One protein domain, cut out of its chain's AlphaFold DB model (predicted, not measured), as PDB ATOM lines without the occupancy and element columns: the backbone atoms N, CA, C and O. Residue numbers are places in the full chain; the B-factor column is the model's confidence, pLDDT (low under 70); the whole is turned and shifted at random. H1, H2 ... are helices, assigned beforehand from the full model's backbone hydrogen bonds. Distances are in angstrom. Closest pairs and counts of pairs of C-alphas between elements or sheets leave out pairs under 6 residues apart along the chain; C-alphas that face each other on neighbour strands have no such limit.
ATOM      1  N   PRO A 461      11.508  20.121 -11.744       44.56
ATOM      2  CA  PRO A 461      12.523  19.911 -12.787       44.56
ATOM      3  C   PRO A 461      13.802  20.776 -12.708       44.56
ATOM      4  O   PRO A 461      14.494  20.893 -13.711       44.56
ATOM      5  N   ASN A 462      14.140  21.395 -11.567       50.62
ATOM      6  CA  ASN A 462      15.113  22.506 -11.542       50.62
ATOM      7  C   ASN A 462      16.508  22.227 -10.931       50.62
ATOM      8  O   ASN A 462      17.328  23.136 -10.982       50.62
ATOM      9  N   CYS A 463      16.803  21.047 -10.360       50.44
ATOM     10  CA  CYS A 463      18.129  20.758  -9.755       50.44
ATOM     11  C   CYS A 463      18.602  19.282  -9.840       50.44
ATOM     12  O   CYS A 463      19.448  18.899  -9.042       50.44
ATOM     13  N   MET A 464      18.078  18.421 -10.732       57.03
ATOM     14  CA  MET A 464      18.412  16.979 -10.694       57.03
ATOM     15  C   MET A 464      19.087  16.430 -11.953       57.03
ATOM     16  O   MET A 464      18.488  16.401 -13.030       57.03
ATOM     17  N   SER A 465      20.281  15.876 -11.762       67.75
ATOM     18  CA  SER A 465      20.837  14.793 -12.572       67.75
ATOM     19  C   SER A 465      20.340  13.426 -12.057       67.75
ATOM     20  O   SER A 465      19.659  13.333 -11.032       67.75
ATOM     21  N   ALA A 466      20.633  12.339 -12.778       48.41
ATOM     22  CA  ALA A 466      20.219  10.992 -12.374       48.41
ATOM     23  C   ALA A 466      20.763  10.528 -10.996       48.41
ATOM     24  O   ALA A 466      19.936  10.072 -10.204       48.41
ATOM     25  N   PRO A 467      22.069  10.659 -10.660       62.31
ATOM     26  CA  PRO A 467      22.595  10.209  -9.362       62.31
ATOM     27  C   PRO A 467      22.003  10.957  -8.155       62.31
ATOM     28  O   PRO A 467      21.799  10.354  -7.102       62.31
ATOM     29  N   ASP A 468      21.601  12.229  -8.310       73.94
ATOM     30  CA  ASP A 468      20.950  13.001  -7.234       73.94
ATOM     31  C   ASP A 468      19.694  12.298  -6.673       73.94
ATOM     32  O   ASP A 468      19.342  12.463  -5.502       73.94
ATOM     33  N   ARG A 469      19.008  11.491  -7.496       76.31
ATOM     34  CA  ARG A 469      17.776  10.794  -7.102       76.31
ATOM     35  C   ARG A 469      18.013   9.657  -6.119       76.31
ATOM     36  O   ARG A 469      17.145   9.424  -5.277       76.31
ATOM     37  N   ASP A 470      19.131   8.946  -6.203       81.56
ATOM     38  CA  ASP A 470      19.394   7.829  -5.292       81.56
ATOM     39  C   ASP A 470      19.799   8.332  -3.905       81.56
ATOM     40  O   ASP A 470      19.327   7.790  -2.902       81.56
ATOM     41  N   PHE A 471      20.557   9.431  -3.834       84.25
ATOM     42  CA  PHE A 471      20.825  10.145  -2.584       84.25
ATOM     43  C   PHE A 471      19.522  10.572  -1.884       84.25
ATOM     44  O   PHE A 471      19.305  10.243  -0.716       84.25
ATOM     45  N   ASP A 472      18.615  11.241  -2.602       85.00
ATOM     46  CA  ASP A 472      17.351  11.721  -2.034       85.00
ATOM     47  C   ASP A 472      16.409  10.586  -1.601       85.00
ATOM     48  O   ASP A 472      15.769  10.669  -0.547       85.00
ATOM     49  N   ASN A 473      16.328   9.496  -2.375       84.75
ATOM     50  CA  ASN A 473      15.545   8.322  -1.981       84.75
ATOM     51  C   ASN A 473      16.128   7.651  -0.727       84.75
ATOM     52  O   ASN A 473      15.362   7.301   0.174       84.75
ATOM     53  N   ARG A 474      17.460   7.531  -0.619       84.88
ATOM     54  CA  ARG A 474      18.142   7.012   0.581       84.88
ATOM     55  C   ARG A 474      17.926   7.917   1.792       84.88
ATOM     56  O   ARG A 474      17.609   7.412   2.865       84.88
ATOM     57  N   LEU A 475      18.016   9.238   1.625       87.06
ATOM     58  CA  LEU A 475      17.770  10.209   2.693       87.06
ATOM     59  C   LEU A 475      16.319  10.147   3.195       87.06
ATOM     60  O   LEU A 475      16.087  10.129   4.404       87.06
ATOM     61  N   LEU A 476      15.336  10.048   2.292       89.00
ATOM     62  CA  LEU A 476      13.932   9.838   2.661       89.00
ATOM     63  C   LEU A 476      13.706   8.488   3.350       89.00
ATOM     64  O   LEU A 476      12.976   8.424   4.341       89.00
ATOM     65  N   GLN A 477      14.325   7.414   2.854       88.88
ATOM     66  CA  GLN A 477      14.231   6.087   3.458       88.88
ATOM     67  C   GLN A 477      14.798   6.102   4.883       88.88
ATOM     68  O   GLN A 477      14.095   5.719   5.817       88.88
ATOM     69  N   ALA A 478      16.004   6.647   5.070       84.25
ATOM     70  CA  ALA A 478      16.604   6.855   6.382       84.25
ATOM     71  C   ALA A 478      15.701   7.713   7.283       84.25
ATOM     72  O   ALA A 478      15.453   7.338   8.425       84.25
ATOM     73  N   TRP A 479      15.125   8.809   6.778       91.38
ATOM     74  CA  TRP A 479      14.217   9.673   7.542       91.38
ATOM     75  C   TRP A 479      12.961   8.949   8.040       91.38
ATOM     76  O   TRP A 479      12.557   9.124   9.194       91.38
ATOM     77  N   PHE A 480      12.330   8.130   7.194       89.12
ATOM     78  CA  PHE A 480      11.126   7.391   7.572       89.12
ATOM     79  C   PHE A 480      11.423   6.179   8.464       89.12
ATOM     80  O   PHE A 480      10.643   5.944   9.388       89.12
ATOM     81  N   SER A 481      12.542   5.479   8.252       89.06
ATOM     82  CA  SER A 481      13.009   4.380   9.111       89.06
ATOM     83  C   SER A 481      13.546   4.850  10.468       89.06
ATOM     84  O   SER A 481      13.457   4.113  11.445       89.06
ATOM     85  N   CYS A 482      14.071   6.073  10.554       89.50
ATOM     86  CA  CYS A 482      14.661   6.623  11.771       89.50
ATOM     87  C   CYS A 482      13.581   7.024  12.807       89.50
ATOM     88  O   CYS A 482      12.626   7.742  12.456       89.50
ATOM     89  N   PRO A 483      13.717   6.604  14.086       89.75
ATOM     90  CA  PRO A 483      12.808   6.967  15.170       89.75
ATOM     91  C   PRO A 483      12.616   8.488  15.305       89.75
ATOM     92  O   PRO A 483      13.580   9.245  15.171       89.75
ATOM     93  N   PRO A 484      11.415   8.986  15.667       88.56
ATOM     94  CA  PRO A 484      11.157  10.428  15.770       88.56
ATOM     95  C   PRO A 484      12.112  11.204  16.691       88.56
ATOM     96  O   PRO A 484      12.343  12.389  16.462       88.56
ATOM     97  N   ARG A 485      12.687  10.544  17.710       86.56
ATOM     98  CA  ARG A 485      13.687  11.123  18.625       86.56
ATOM     99  C   ARG A 485      15.054  11.357  17.974       86.56
ATOM    100  O   ARG A 485      15.758  12.278  18.372       86.56
ATOM    101  N   GLU A 486      15.417  10.553  16.979       90.25
ATOM    102  CA  GLU A 486      16.719  10.601  16.308       90.25
ATOM    103  C   GLU A 486      16.719  11.483  15.054       90.25
ATOM    104  O   GLU A 486      17.768  11.991  14.655       90.25
ATOM    105  N   ARG A 487      15.549  11.750  14.461       91.31
ATOM    106  CA  ARG A 487      15.411  12.613  13.274       91.31
ATOM    107  C   ARG A 487      16.134  13.969  13.375       91.31
ATOM    108  O   ARG A 487      16.771  14.340  12.396       91.31
ATOM    109  N   PRO A 488      16.162  14.700  14.510       89.19
ATOM    110  CA  PRO A 488      16.948  15.940  14.631       89.19
ATOM    111  C   PRO A 488      18.477  15.750  14.611       89.19
ATOM    112  O   PRO A 488      19.214  16.725  14.431       89.19
ATOM    113  N   ARG A 489      18.968  14.525  14.844       87.44
ATOM    114  CA  ARG A 489      20.381  14.131  14.718       87.44
ATOM    115  C   ARG A 489      20.684  13.730  13.275       87.44
ATOM    116  O   ARG A 489      21.623  14.271  12.700       87.44
ATOM    117  N   LEU A 490      19.830  12.895  12.673       89.69
ATOM    118  CA  LEU A 490      19.897  12.539  11.251       89.69
ATOM    119  C   LEU A 490      19.827  13.784  10.352       89.69
ATOM    120  O   LEU A 490      20.645  13.921   9.450       89.69
ATOM    121  N   TYR A 491      18.926  14.731  10.653       90.38
ATOM    122  CA  TYR A 491      18.826  16.024   9.966       90.38
ATOM    123  C   TYR A 491      20.165  16.764   9.975       90.38
ATOM    124  O   TYR A 491      20.648  17.167   8.926       90.38
ATOM    125  N   ARG A 492      20.782  16.927  11.155       90.06
ATOM    126  CA  ARG A 492      22.046  17.666  11.300       90.06
ATOM    127  C   ARG A 492      23.218  16.982  10.602       90.06
ATOM    128  O   ARG A 492      24.075  17.675  10.072       90.06
ATOM    129  N   GLN A 493      23.250  15.652  10.584       87.88
ATOM    130  CA  GLN A 493      24.296  14.911   9.880       87.88
ATOM    131  C   GLN A 493      24.110  14.967   8.358       87.88
ATOM    132  O   GLN A 493      25.083  15.174   7.642       87.88
ATOM    133  N   ALA A 494      22.873  14.860   7.863       85.69
ATOM    134  CA  ALA A 494      22.571  15.074   6.451       85.69
ATOM    135  C   ALA A 494      22.889  16.517   6.020       85.69
ATOM    136  O   ALA A 494      23.515  16.714   4.989       85.69
ATOM    137  N   ASP A 495      22.523  17.519   6.825       89.12
ATOM    138  CA  ASP A 495      22.802  18.938   6.559       89.12
ATOM    139  C   ASP A 495      24.311  19.237   6.493       89.12
ATOM    140  O   ASP A 495      24.732  20.009   5.635       89.12
ATOM    141  N   ALA A 496      25.125  18.585   7.334       85.56
ATOM    142  CA  ALA A 496      26.586  18.663   7.272       85.56
ATOM    143  C   ALA A 496      27.132  18.052   5.969       85.56
ATOM    144  O   ALA A 496      27.741  18.765   5.181       85.56
ATOM    145  N   ILE A 497      26.817  16.782   5.684       85.50
ATOM    146  CA  ILE A 497      27.328  16.084   4.488       85.50
ATOM    147  C   ILE A 497      26.878  16.783   3.194       85.50
ATOM    148  O   ILE A 497      27.644  16.905   2.244       85.50
ATOM    149  N   ILE A 498      25.645  17.294   3.152       87.94
ATOM    150  CA  ILE A 498      25.143  18.055   2.001       87.94
ATOM    151  C   ILE A 498      25.852  19.408   1.868       87.94
ATOM    152  O   ILE A 498      26.038  19.867   0.747       87.94
ATOM    153  N   SER A 499      26.252  20.045   2.973       83.69
ATOM    154  CA  SER A 499      27.013  21.302   2.922       83.69
ATOM    155  C   SER A 499      28.446  21.095   2.417       83.69
ATOM    156  O   SER A 499      28.971  21.990   1.760       83.69
ATOM    157  N   ASP A 500      29.041  19.926   2.673       82.25
ATOM    158  CA  ASP A 500      30.373  19.564   2.168       82.25
ATOM    159  C   ASP A 500      30.344  19.167   0.676       82.25
ATOM    160  O   ASP A 500      31.277  19.476  -0.062       82.25
ATOM    161  N   VAL A 501      29.270  18.508   0.214       80.38
ATOM    162  CA  VAL A 501      29.139  18.003  -1.173       80.38
ATOM    163  C   VAL A 501      28.490  19.012  -2.136       80.38
ATOM    164  O   VAL A 501      28.820  19.020  -3.319       80.38
ATOM    165  N   ASP A 502      27.573  19.870  -1.672       87.75
ATOM    166  CA  ASP A 502      26.896  20.885  -2.497       87.75
ATOM    167  C   ASP A 502      27.064  22.313  -1.931       87.75
ATOM    168  O   ASP A 502      26.177  22.823  -1.231       87.75
ATOM    169  N   PRO A 503      28.149  23.023  -2.300       73.75
ATOM    170  CA  PRO A 503      28.359  24.412  -1.893       73.75
ATOM    171  C   PRO A 503      27.332  25.393  -2.493       73.75
ATOM    172  O   PRO A 503      27.207  26.518  -2.006       73.75
ATOM    173  N   THR A 504      26.552  25.003  -3.513       86.19
ATOM    174  CA  THR A 504      25.470  25.847  -4.070       86.19
ATOM    175  C   THR A 504      24.229  25.872  -3.167       86.19
ATOM    176  O   THR A 504      23.361  26.754  -3.273       86.19
ATOM    177  N   GLY A 505      24.118  24.877  -2.281       86.88
ATOM    178  CA  GLY A 505      23.006  24.677  -1.368       86.88
ATOM    179  C   GLY A 505      21.668  24.356  -2.041       86.88
ATOM    180  O   GLY A 505      20.636  24.532  -1.385       86.88
ATOM    181  N   CYS A 506      21.619  23.919  -3.311       81.44
ATOM    182  CA  CYS A 506      20.353  23.444  -3.884       81.44
ATOM    183  C   CYS A 506      19.895  22.150  -3.197       81.44
ATOM    184  O   CYS A 506      18.774  22.117  -2.682       81.44
ATOM    185  N   ARG A 507      20.783  21.154  -3.061       83.50
ATOM    186  CA  ARG A 507      20.537  19.931  -2.283       83.50
ATOM    187  C   ARG A 507      20.178  20.264  -0.836       83.50
ATOM    188  O   ARG A 507      19.252  19.671  -0.297       83.50
ATOM    189  N   ARG A 508      20.817  21.266  -0.213       87.00
ATOM    190  CA  ARG A 508      20.491  21.682   1.169       87.00
ATOM    191  C   ARG A 508      19.056  22.206   1.291       87.00
ATOM    192  O   ARG A 508      18.315  21.796   2.183       87.00
ATOM    193  N   ARG A 509      18.630  23.070   0.360       86.31
ATOM    194  CA  ARG A 509      17.244  23.571   0.282       86.31
ATOM    195  C   ARG A 509      16.243  22.444  -0.007       86.31
ATOM    196  O   ARG A 509      15.169  22.434   0.590       86.31
ATOM    197  N   GLN A 510      16.602  21.492  -0.868       84.19
ATOM    198  CA  GLN A 510      15.789  20.326  -1.230       84.19
ATOM    199  C   GLN A 510      15.615  19.357  -0.054       84.19
ATOM    200  O   GLN A 510      14.488  19.089   0.354       84.19
ATOM    201  N   ALA A 511      16.707  18.931   0.578       81.69
ATOM    202  CA  ALA A 511      16.709  18.094   1.773       81.69
ATOM    203  C   ALA A 511      15.935  18.739   2.933       81.69
ATOM    204  O   ALA A 511      15.108  18.082   3.572       81.69
ATOM    205  N   HIS A 512      16.113  20.047   3.162       86.62
ATOM    206  CA  HIS A 512      15.301  20.775   4.135       86.62
ATOM    207  C   HIS A 512      13.812  20.780   3.755       86.62
ATOM    208  O   HIS A 512      12.978  20.510   4.617       86.62
ATOM    209  N   ALA A 513      13.439  21.017   2.491       80.00
ATOM    210  CA  ALA A 513      12.040  20.964   2.046       80.00
ATOM    211  C   ALA A 513      11.412  19.567   2.229       80.00
ATOM    212  O   ALA A 513      10.291  19.453   2.723       80.00
ATOM    213  N   LEU A 514      12.147  18.501   1.900       80.44
ATOM    214  CA  LEU A 514      11.720  17.109   2.073       80.44
ATOM    215  C   LEU A 514      11.490  16.752   3.549       80.44
ATOM    216  O   LEU A 514      10.471  16.148   3.889       80.44
ATOM    217  N   MET A 515      12.405  17.154   4.438       83.62
ATOM    218  CA  MET A 515      12.326  16.840   5.870       83.62
ATOM    219  C   MET A 515      11.336  17.743   6.631       83.62
ATOM    220  O   MET A 515      10.671  17.272   7.556       83.62
ATOM    221  N   SER A 516      11.172  19.010   6.225       77.75
ATOM    222  CA  SER A 516      10.256  19.982   6.855       77.75
ATOM    223  C   SER A 516       8.788  19.829   6.443       77.75
ATOM    224  O   SER A 516       7.902  20.128   7.245       77.75
ATOM    225  N   HIS A 517       8.493  19.297   5.250       64.25
ATOM    226  CA  HIS A 517       7.113  19.002   4.838       64.25
ATOM    227  C   HIS A 517       6.490  17.779   5.544       64.25
ATOM    228  O   HIS A 517       5.301  17.502   5.358       64.25
ATOM    229  N   VAL A 518       7.234  17.067   6.401       55.62
ATOM    230  CA  VAL A 518       6.668  16.036   7.286       55.62
ATOM    231  C   VAL A 518       6.042  16.720   8.515       55.62
ATOM    232  O   VAL A 518       6.760  17.328   9.309       55.62
ATOM    233  N   PRO A 519       4.708  16.659   8.710       44.41
ATOM    234  CA  PRO A 519       4.007  17.607   9.576       44.41
ATOM    235  C   PRO A 519       4.359  17.480  11.064       44.41
ATOM    236  O   PRO A 519       4.258  16.409  11.666       44.41
ATOM    237  N   HIS A 520       4.635  18.632  11.675       44.31
ATOM    238  CA  HIS A 520       5.041  18.852  13.072       44.31
ATOM    239  C   HIS A 520       3.967  18.515  14.145       44.31
ATOM    240  O   HIS A 520       4.071  18.948  15.294       44.31
TER     241      HIS A 520
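What this domain is: This is residues 461 to 520 of the 733 residues of an uncharacterized protein of Macrostomum lignano (UniProt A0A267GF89). Three helices, side by side with their centres in a triangle, make a small up-and-down bundle, each running against the one before it. The printed part has 60 residues with three named helices, H1, H2, H3 in chain order, and no named strand; the class is all helix. It is compact, with a radius of gyration of the C-alphas of 11.3 A, and elongated, spanning 31 by 20 by 18 A.

Where its parts are: Find C-alpha 468 at (20.950, 13.001, -7.234); from there H1, residues 468 to 481, runs 20.1 A. H2, residues 487 to 501, covers 20.6 A. H3, residues 506 to 516, covers 15.1 A and ends at C-alpha 516, (10.256, 19.982, 6.855).

How they stand to each other: H1 and H2, a helical hairpin, only just touch, with 3 pairs of C-alphas within 8 A; H1 does so with residues 475 to 479 alone, and the closest C-alphas, of Trp 479 and Arg 487, are 6.6 A apart. H2 and H3, also a hairpin, touch at a shallow tilt of 8 degrees, closest at C-alphas 498 and 508, 6.0 A. H1 and H3 touch, the same way at 24 degrees, closest at C-alphas 472 and 511, 7.5 A. In H1 and H3 every O i to N i+4 pair is within hydrogen-bond range; in H2, 10 of 11.

The domain as a whole: The printed part has no cut, and both links are tight. Look for pLDDT under 70 at residues 461 to 467 and 517 to 520.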